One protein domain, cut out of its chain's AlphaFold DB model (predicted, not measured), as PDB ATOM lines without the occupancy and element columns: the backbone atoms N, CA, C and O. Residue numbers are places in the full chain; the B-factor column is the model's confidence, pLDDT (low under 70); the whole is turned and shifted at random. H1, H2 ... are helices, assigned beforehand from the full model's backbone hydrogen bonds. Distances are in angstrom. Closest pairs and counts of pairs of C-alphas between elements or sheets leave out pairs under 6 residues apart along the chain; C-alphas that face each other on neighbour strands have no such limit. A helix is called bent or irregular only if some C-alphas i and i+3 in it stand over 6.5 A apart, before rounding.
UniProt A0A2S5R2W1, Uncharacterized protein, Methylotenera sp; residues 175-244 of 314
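AT A GLANCE: This is residues 175 to 244 of the 314 residues of an uncharacterized protein of Methylotenera sp (UniProt A0A2S5R2W1). One long helix, H1, makes the length of the domain; its residues 175 to 193 stick out as a free arm, and at its other end two shorter helices, H2 and H3, pack on each other and on its last turns to form a small compact head. The chain folds back after H1 into H2 and again into H3. The printed part has 70 residues with three named helices, H1, H2, H3 along the chain, and no named strand: all helix. The whole is extended, with a radius of gyration of the C-alphas of 17.2 A and spans of 60 by 19 by 15 A.

HOW THE PARTS SIT: H1, residues 175 to 206, touches H2, residues 212 to 221, with residues 202 to 206 alone; the closest C-alphas are those of Leu 206 and Arg 214, 6.3 A. This helical hairpin runs opposite ways at a steep tilt of 36 degrees, only just past shallow. H3, residues 229 to 243, touches H1 through residues 229 to 233 and 201 to 205 alone; the closest C-alphas, of Val 205 and Glu 230, are 6.4 A apart. H1 and H3 run the same way at a shallow tilt of 34 degrees, only just short of steep. H2 and H3, also a helical hairpin, touch, with the C-alphas of Thr 213 and Val 240 closest at 6.6 A, opposite ways at a steep tilt of 41 degrees. The three form an up and down bundle, each helix running against the one before it. Every O i to N i+4 pair is within hydrogen-bond range in H1 and H2; in H3, 9 of 11 are.

IN THESE COORDINATES: H1 begins at C-alpha 175 (117.001, 147.523, 81.878) and measures 45.9 A. H2 measures 14.3 A. H3 measures 20.5 A, ends at C-alpha 243 (165.753, 161.847, 112.644) and is only just irregular: C-alphas 235 and 238 are 6.7 A apart.

THE WHOLE: The C-alphas farthest apart, of Thr 175 and Lys 242, are 60.1 A apart. The printed part has no cut; the link from H1 to H2 is tight, that from H2 to H3 short. Residues 242 to 244 have pLDDT under 70.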
ATOM      1  N   THR A 175     116.826 147.162  80.464       86.25
ATOM      2  CA  THR A 175     117.001 147.523  81.878       86.25
ATOM      3  C   THR A 175     118.153 146.777  82.543       86.25
ATOM      4  O   THR A 175     118.842 147.368  83.369       86.25
ATOM      5  N   GLU A 176     118.404 145.519  82.176       90.81
ATOM      6  CA  GLU A 176     119.552 144.752  82.670       90.81
ATOM      7  C   GLU A 176     120.872 145.361  82.185       90.81
ATOM      8  O   GLU A 176     121.764 145.605  82.997       90.81
ATOM      9  N   SER A 177     120.961 145.715  80.899       91.81
ATOM     10  CA  SER A 177     122.132 146.407  80.348       91.81
ATOM     11  C   SER A 177     122.342 147.776  81.000       91.81
ATOM     12  O   SER A 177     123.463 148.124  81.364       91.81
ATOM     13  N   GLN A 178     121.270 148.552  81.194       91.06
ATOM     14  CA  GLN A 178     121.344 149.852  81.866       91.06
ATOM     15  C   GLN A 178     121.759 149.722  83.339       91.06
ATOM     16  O   GLN A 178     122.471 150.585  83.853       91.06
ATOM     17  N   LEU A 179     121.333 148.658  84.027       92.81
ATOM     18  CA  LEU A 179     121.737 148.373  85.403       92.81
ATOM     19  C   LEU A 179     123.230 148.034  85.479       92.81
ATOM     20  O   LEU A 179     123.921 148.537  86.364       92.81
ATOM     21  N   GLU A 180     123.737 147.225  84.551       94.44
ATOM     22  CA  GLU A 180     125.159 146.884  84.477       94.44
ATOM     23  C   GLU A 180     126.024 148.128  84.211       94.44
ATOM     24  O   GLU A 180     126.989 148.391  84.940       94.44
ATOM     25  N   ASP A 181     125.623 148.971  83.258       93.94
ATOM     26  CA  ASP A 181     126.289 150.246  82.982       93.94
ATOM     27  C   ASP A 181     126.246 151.193  84.195       93.94
ATOM     28  O   ASP A 181     127.250 151.821  84.547       93.94
ATOM     29  N   ALA A 182     125.109 151.273  84.894       92.06
ATOM     30  CA  ALA A 182     124.973 152.092  86.095       92.06
ATOM     31  C   ALA A 182     125.856 151.592  87.252       92.06
ATOM     32  O   ALA A 182     126.459 152.406  87.956       92.06
ATOM     33  N   LEU A 183     125.976 150.273  87.438       92.19
ATOM     34  CA  LEU A 183     126.833 149.671  88.465       92.19
ATOM     35  C   LEU A 183     128.315 149.945  88.196       92.19
ATOM     36  O   LEU A 183     129.042 150.350  89.106       92.19
ATOM     37  N   THR A 184     128.767 149.793  86.950       93.19
ATOM     38  CA  THR A 184     130.163 150.091  86.592       93.19
ATOM     39  C   THR A 184     130.477 151.584  86.720       93.19
ATOM     40  O   THR A 184     131.550 151.955  87.206       93.19
ATOM     41  N   ALA A 185     129.538 152.464  86.357       93.25
ATOM     42  CA  ALA A 185     129.677 153.904  86.550       93.25
ATOM     43  C   ALA A 185     129.735 154.289  88.040       93.25
ATOM     44  O   ALA A 185     130.568 155.119  88.423       93.25
ATOM     45  N   LEU A 186     128.903 153.665  88.884       91.62
ATOM     46  CA  LEU A 186     128.920 153.856  90.336       91.62
ATOM     47  C   LEU A 186     130.270 153.431  90.927       91.62
ATOM     48  O   LEU A 186     130.893 154.209  91.646       91.62
ATOM     49  N   GLU A 187     130.778 152.252  90.558       93.06
ATOM     50  CA  GLU A 187     132.070 151.753  91.040       93.06
ATOM     51  C   GLU A 187     133.221 152.706  90.663       93.06
ATOM     52  O   GLU A 187     134.128 152.981  91.457       93.06
ATOM     53  N   GLN A 188     133.192 153.265  89.450       92.81
ATOM     54  CA  GLN A 188     134.173 154.264  89.026       92.81
ATOM     55  C   GLN A 188     134.043 155.580  89.805       92.81
ATOM     56  O   GLN A 188     135.066 156.185  90.153       92.81
ATOM     57  N   ALA A 189     132.820 156.033  90.087       89.44
ATOM     58  CA  ALA A 189     132.565 157.233  90.878       89.44
ATOM     59  C   ALA A 189     133.024 157.063  92.337       89.44
ATOM     60  O   ALA A 189     133.719 157.937  92.860       89.44
ATOM     61  N   GLU A 190     132.745 155.917  92.960       89.00
ATOM     62  CA  GLU A 190     133.210 155.580  94.309       89.00
ATOM     63  C   GLU A 190     134.739 155.545  94.384       89.00
ATOM     64  O   GLU A 190     135.335 156.179  95.260       89.00
ATOM     65  N   LYS A 191     135.409 154.906  93.413       87.50
ATOM     66  CA  LYS A 191     136.882 154.918  93.328       87.50
ATOM     67  C   LYS A 191     137.443 156.336  93.195       87.50
ATOM     68  O   LYS A 191     138.496 156.629  93.765       87.50
ATOM     69  N   ARG A 192     136.777 157.228  92.452       87.12
ATOM     70  CA  ARG A 192     137.180 158.643  92.345       87.12
ATOM     71  C   ARG A 192     136.976 159.387  93.666       87.12
ATOM     72  O   ARG A 192     137.901 160.079  94.088       87.12
ATOM     73  N   SER A 193     135.840 159.206  94.339       84.62
ATOM     74  CA  SER A 193     135.576 159.828  95.646       84.62
ATOM     75  C   SER A 193     136.590 159.377  96.696       84.62
ATOM     76  O   SER A 193     137.229 160.209  97.334       84.62
ATOM     77  N   ALA A 194     136.849 158.071  96.793       85.69
ATOM     78  CA  ALA A 194     137.821 157.519  97.734       85.69
ATOM     79  C   ALA A 194     139.240 158.084  97.519       85.69
ATOM     80  O   ALA A 194     139.964 158.350  98.482       85.69
ATOM     81  N   ARG A 195     139.644 158.320  96.261       85.62
ATOM     82  CA  ARG A 195     140.923 158.977  95.937       85.62
ATOM     83  C   ARG A 195     140.947 160.441  96.376       85.62
ATOM     84  O   ARG A 195     141.949 160.867  96.946       85.62
ATOM     85  N   LEU A 196     139.871 161.192  96.142       83.56
ATOM     86  CA  LEU A 196     139.775 162.599  96.548       83.56
ATOM     87  C   LEU A 196     139.767 162.754  98.073       83.56
ATOM     88  O   LEU A 196     140.516 163.566  98.620       83.56
ATOM     89  N   GLU A 197     138.994 161.926  98.774       84.44
ATOM     90  CA  GLU A 197     138.983 161.887 100.238       84.44
ATOM     91  C   GLU A 197     140.367 161.556 100.805       84.44
ATOM     92  O   GLU A 197     140.803 162.179 101.775       84.44
ATOM     93  N   ARG A 198     141.096 160.622 100.175       86.12
ATOM     94  CA  ARG A 198     142.488 160.321 100.534       86.12
ATOM     95  C   ARG A 198     143.366 161.552 100.401       86.12
ATOM     96  O   ARG A 198     144.069 161.878 101.350       86.12
ATOM     97  N   THR A 199     143.342 162.226  99.252       85.38
ATOM     98  CA  THR A 199     144.199 163.396  99.017       85.38
ATOM     99  C   THR A 199     143.883 164.531  99.982       85.38
ATOM    100  O   THR A 199     144.806 165.109 100.544       85.38
ATOM    101  N   MET A 200     142.601 164.782 100.265       84.12
ATOM    102  CA  MET A 200     142.187 165.806 101.227       84.12
ATOM    103  C   MET A 200     142.661 165.486 102.648       84.12
ATOM    104  O   MET A 200     143.199 166.356 103.332       84.12
ATOM    105  N   LYS A 201     142.501 164.235 103.102       83.94
ATOM    106  CA  LYS A 201     142.989 163.813 104.425       83.94
ATOM    107  C   LYS A 201     144.517 163.837 104.499       83.94
ATOM    108  O   LYS A 201     145.051 164.335 105.484       83.94
ATOM    109  N   MET A 202     145.216 163.376 103.458       80.31
ATOM    110  CA  MET A 202     146.681 163.459 103.352       80.31
ATOM    111  C   MET A 202     147.169 164.903 103.454       80.31
ATOM    112  O   MET A 202     148.080 165.185 104.225       80.31
ATOM    113  N   GLU A 203     146.552 165.828 102.723       82.75
ATOM    114  CA  GLU A 203     146.929 167.239 102.759       82.75
ATOM    115  C   GLU A 203     146.659 167.867 104.129       82.75
ATOM    116  O   GLU A 203     147.542 168.516 104.682       82.75
ATOM    117  N   LYS A 204     145.487 167.610 104.725       84.56
ATOM    118  CA  LYS A 204     145.141 168.100 106.069       84.56
ATOM    119  C   LYS A 204     146.134 167.617 107.131       84.56
ATOM    120  O   LYS A 204     146.527 168.393 107.997       84.56
ATOM    121  N   VAL A 205     146.532 166.346 107.064       82.88
ATOM    122  CA  VAL A 205     147.480 165.733 108.004       82.88
ATOM    123  C   VAL A 205     148.900 166.274 107.812       82.88
ATOM    124  O   VAL A 205     149.607 166.496 108.789       82.88
ATOM    125  N   LEU A 206     149.314 166.534 106.571       79.06
ATOM    126  CA  LEU A 206     150.651 167.043 106.251       79.06
ATOM    127  C   LEU A 206     150.781 168.574 106.338       79.06
ATOM    128  O   LEU A 206     151.905 169.073 106.361       79.06
ATOM    129  N   ALA A 207     149.675 169.324 106.395       82.19
ATOM    130  CA  ALA A 207     149.661 170.791 106.441       82.19
ATOM    131  C   ALA A 207     150.567 171.431 107.522       82.19
ATOM    132  O   ALA A 207     151.154 172.474 107.237       82.19
ATOM    133  N   PRO A 208     150.733 170.851 108.730       80.06
ATOM    134  CA  PRO A 208     151.599 171.425 109.765       80.06
ATOM    135  C   PRO A 208     153.109 171.254 109.519       80.06
ATOM    136  O   PRO A 208     153.898 171.857 110.244       80.06
ATOM    137  N   LEU A 209     153.534 170.425 108.556       74.00
ATOM    138  CA  LEU A 209     154.946 170.107 108.307       74.00
ATOM    139  C   LEU A 209     155.483 170.852 107.077       74.00
ATOM    140  O   LEU A 209     154.824 170.920 106.037       74.00
ATOM    141  N   THR A 210     156.710 171.374 107.159       75.75
ATOM    142  CA  THR A 210     157.354 172.123 106.068       75.75
ATOM    143  C   THR A 210     158.688 171.493 105.652       75.75
ATOM    144  O   THR A 210     159.492 171.069 106.480       75.75
ATOM    145  N   GLY A 211     158.929 171.421 104.337       75.38
ATOM    146  CA  GLY A 211     160.186 170.933 103.758       75.38
ATOM    147  C   GLY A 211     160.365 169.409 103.809       75.38
ATOM    148  O   GLY A 211     159.425 168.650 103.581       75.38
ATOM    149  N   ARG A 212     161.590 168.954 104.102       73.06
ATOM    150  CA  ARG A 212     162.018 167.546 103.979       73.06
ATOM    151  C   ARG A 212     161.268 166.577 104.904       73.06
ATOM    152  O   ARG A 212     161.043 165.429 104.532       73.06
ATOM    153  N   THR A 213     160.824 167.029 106.079       72.25
ATOM    154  CA  THR A 213     160.017 166.213 107.010       72.25
ATOM    155  C   THR A 213     158.645 165.871 106.434       72.25
ATOM    156  O   THR A 213     158.141 164.775 106.673       72.25
ATOM    157  N   ARG A 214     158.061 166.766 105.625       80.56
ATOM    158  CA  ARG A 214     156.791 166.530 104.928       80.56
ATOM    159  C   ARG A 214     156.936 165.452 103.857       80.56
ATOM    160  O   ARG A 214     156.072 164.590 103.774       80.56
ATOM    161  N   GLU A 215     158.020 165.468 103.085       79.38
ATOM    162  CA  GLU A 215     158.265 164.491 102.010       79.38
ATOM    163  C   GLU A 215     158.493 163.075 102.554       79.38
ATOM    164  O   GLU A 215     157.906 162.112 102.055       79.38
ATOM    165  N   VAL A 216     159.293 162.942 103.621       76.69
ATOM    166  CA  VAL A 216     159.517 161.647 104.289       76.69
ATOM    167  C   VAL A 216     158.216 161.136 104.909       76.69
ATOM    168  O   VAL A 216     157.872 159.964 104.756       76.69
ATOM    169  N   MET A 217     157.443 162.020 105.548       78.94
ATOM    170  CA  MET A 217     156.156 161.648 106.128       78.94
ATOM    171  C   MET A 217     155.116 161.274 105.061       78.94
ATOM    172  O   MET A 217     154.357 160.325 105.246       78.94
ATOM    173  N   GLU A 218     155.101 161.959 103.916       83.56
ATOM    174  CA  GLU A 218     154.256 161.611 102.770       83.56
ATOM    175  C   GLU A 218     154.602 160.222 102.219       83.56
ATOM    176  O   GLU A 218     153.699 159.441 101.917       83.56
ATOM    177  N   ALA A 219     155.890 159.878 102.121       80.06
ATOM    178  CA  ALA A 219     156.329 158.557 101.676       80.06
ATOM    179  C   ALA A 219     155.865 157.432 102.616       80.06
ATOM    180  O   ALA A 219     155.423 156.387 102.139       80.06
ATOM    181  N   ILE A 220     155.892 157.658 103.935       78.12
ATOM    182  CA  ILE A 220     155.415 156.684 104.931       78.12
ATOM    183  C   ILE A 220     153.883 156.559 104.878       78.12
ATOM    184  O   ILE A 220     153.343 155.452 104.865       78.12
ATOM    185  N   LEU A 221     153.167 157.684 104.801       79.88
ATOM    186  CA  LEU A 221     151.700 157.704 104.811       79.88
ATOM    187  C   LEU A 221     151.065 157.263 103.480       79.88
ATOM    188  O   LEU A 221     149.904 156.853 103.467       79.88
ATOM    189  N   LYS A 222     151.814 157.253 102.368       80.88
ATOM    190  CA  LYS A 222     151.350 156.726 101.070       80.88
ATOM    191  C   LYS A 222     150.864 155.279 101.137       80.88
ATOM    192  O   LYS A 222     149.961 154.947 100.371       80.88
ATOM    193  N   ASN A 223     151.390 154.464 102.051       83.12
ATOM    194  CA  ASN A 223     151.017 153.054 102.196       83.12
ATOM    195  C   ASN A 223     149.981 152.781 103.310       83.12
ATOM    196  O   ASN A 223     149.656 151.632 103.575       83.12
ATOM    197  N   VAL A 224     149.473 153.817 103.988       82.69
ATOM    198  CA  VAL A 224     148.515 153.670 105.102       82.69
ATOM    199  C   VAL A 224     147.088 153.954 104.629       82.69
ATOM    200  O   VAL A 224     146.877 154.842 103.802       82.69
ATOM    201  N   ASP A 225     146.090 153.231 105.134       81.06
ATOM    202  CA  ASP A 225     144.684 153.421 104.756       81.06
ATOM    203  C   ASP A 225     144.127 154.798 105.162       81.06
ATOM    204  O   ASP A 225     144.517 155.392 106.168       81.06
ATOM    205  N   THR A 226     143.165 155.311 104.384       81.19
ATOM    206  CA  THR A 226     142.599 156.662 104.566       81.19
ATOM    207  C   THR A 226     141.967 156.960 105.935       81.19
ATOM    208  O   THR A 226     142.065 158.119 106.347       81.19
ATOM    209  N   PRO A 227     141.321 156.025 106.670       83.25
ATOM    210  CA  PRO A 227     140.802 156.323 108.006       83.25
ATOM    211  C   PRO A 227     141.895 156.352 109.084       83.25
ATOM    212  O   PRO A 227     141.766 157.101 110.044       83.25
ATOM    213  N   LEU A 228     142.979 155.588 108.914       82.81
ATOM    214  CA  LEU A 228     144.055 155.417 109.906       82.81
ATOM    215  C   LEU A 228     145.181 156.451 109.756       82.81
ATOM    216  O   LEU A 228     146.166 156.443 110.493       82.81
ATOM    217  N   LEU A 229     145.040 157.348 108.783       81.88
ATOM    218  CA  LEU A 229     146.068 158.292 108.380       81.88
ATOM    219  C   LEU A 229     146.442 159.293 109.488       81.88
ATOM    220  O   LEU A 229     147.616 159.623 109.654       81.88
ATOM    221  N   GLU A 230     145.458 159.745 110.271       80.31
ATOM    222  CA  GLU A 230     145.674 160.667 111.396       80.31
ATOM    223  C   GLU A 230     146.410 159.986 112.566       80.31
ATOM    224  O   GLU A 230     147.252 160.607 113.221       80.31
ATOM    225  N   ASP A 231     146.141 158.702 112.812       83.75
ATOM    226  CA  ASP A 231     146.765 157.933 113.897       83.75
ATOM    227  C   ASP A 231     148.198 157.520 113.549       83.75
ATOM    228  O   ASP A 231     149.118 157.654 114.369       83.75
ATOM    229  N   ALA A 232     148.421 157.102 112.300       81.06
ATOM    230  CA  ALA A 232     149.761 156.874 111.779       81.06
ATOM    231  C   ALA A 232     150.595 158.161 111.839       81.06
ATOM    232  O   ALA A 232     151.755 158.122 112.252       81.06
ATOM    233  N   TYR A 233     149.997 159.316 111.523       82.62
ATOM    234  CA  TYR A 233     150.688 160.596 111.637       82.62
ATOM    235  C   TYR A 233     151.210 160.865 113.044       82.62
ATOM    236  O   TYR A 233     152.407 161.083 113.225       82.62
ATOM    237  N   LYS A 234     150.341 160.765 114.054       82.88
ATOM    238  CA  LYS A 234     150.726 160.969 115.459       82.88
ATOM    239  C   LYS A 234     151.861 160.041 115.895       82.88
ATOM    240  O   LYS A 234     152.738 160.468 116.640       82.88
ATOM    241  N   THR A 235     151.859 158.799 115.417       83.38
ATOM    242  CA  THR A 235     152.867 157.797 115.784       83.38
ATOM    243  C   THR A 235     154.234 158.102 115.164       83.38
ATOM    244  O   THR A 235     155.251 158.067 115.857       83.38
ATOM    245  N   TYR A 236     154.281 158.420 113.867       80.88
ATOM    246  CA  TYR A 236     155.551 158.559 113.144       80.88
ATOM    247  C   TYR A 236     156.164 159.962 113.216       80.88
ATOM    248  O   TYR A 236     157.384 160.081 113.130       80.88
ATOM    249  N   VAL A 237     155.372 161.016 113.448       78.31
ATOM    250  CA  VAL A 237     155.860 162.410 113.499       78.31
ATOM    251  C   VAL A 237     156.987 162.613 114.503       78.31
ATOM    252  O   VAL A 237     157.975 163.267 114.177       78.31
ATOM    253  N   GLY A 238     156.888 162.029 115.700       76.81
ATOM    254  CA  GLY A 238     157.934 162.157 116.718       76.81
ATOM    255  C   GLY A 238     159.266 161.529 116.292       76.81
ATOM    256  O   GLY A 238     160.323 162.095 116.561       76.81
ATOM    257  N   ARG A 239     159.220 160.391 115.580       78.50
ATOM    258  CA  ARG A 239     160.421 159.737 115.038       78.50
ATOM    259  C   ARG A 239     161.000 160.538 113.873       78.50
ATOM    260  O   ARG A 239     162.191 160.815 113.876       78.50
ATOM    261  N   VAL A 240     160.157 160.960 112.928       74.62
ATOM    262  CA  VAL A 240     160.590 161.704 111.734       74.62
ATOM    263  C   VAL A 240     161.210 163.051 112.111       74.62
ATOM    264  O   VAL A 240     162.254 163.394 111.568       74.62
ATOM    265  N   LEU A 241     160.641 163.781 113.081       72.19
ATOM    266  CA  LEU A 241     161.218 165.038 113.577       72.19
ATOM    267  C   LEU A 241     162.599 164.825 114.206       72.19
ATOM    268  O   LEU A 241     163.512 165.602 113.928       72.19
ATOM    269  N   LYS A 242     162.756 163.763 115.009       68.50
ATOM    270  CA  LYS A 242     164.020 163.451 115.687       68.50
ATOM    271  C   LYS A 242     165.120 163.037 114.704       68.50
ATOM    272  O   LYS A 242     166.252 163.488 114.850       68.50
ATOM    273  N   GLU A 243     164.787 162.260 113.674       59.84
ATOM    274  CA  GLU A 243     165.753 161.847 112.644       59.84
ATOM    275  C   GLU A 243     166.181 162.989 111.708       59.84
ATOM    276  O   GLU A 243     167.258 162.926 111.127       59.84
ATOM    277  N   THR A 244     165.409 164.078 111.609       54.38
ATOM    278  CA  THR A 244     165.869 165.312 110.937       54.38
ATOM    279  C   THR A 244     166.775 166.212 111.786       54.38
ATOM    280  O   THR A 244     167.336 167.155 111.233       54.38
TER     281      THR A 244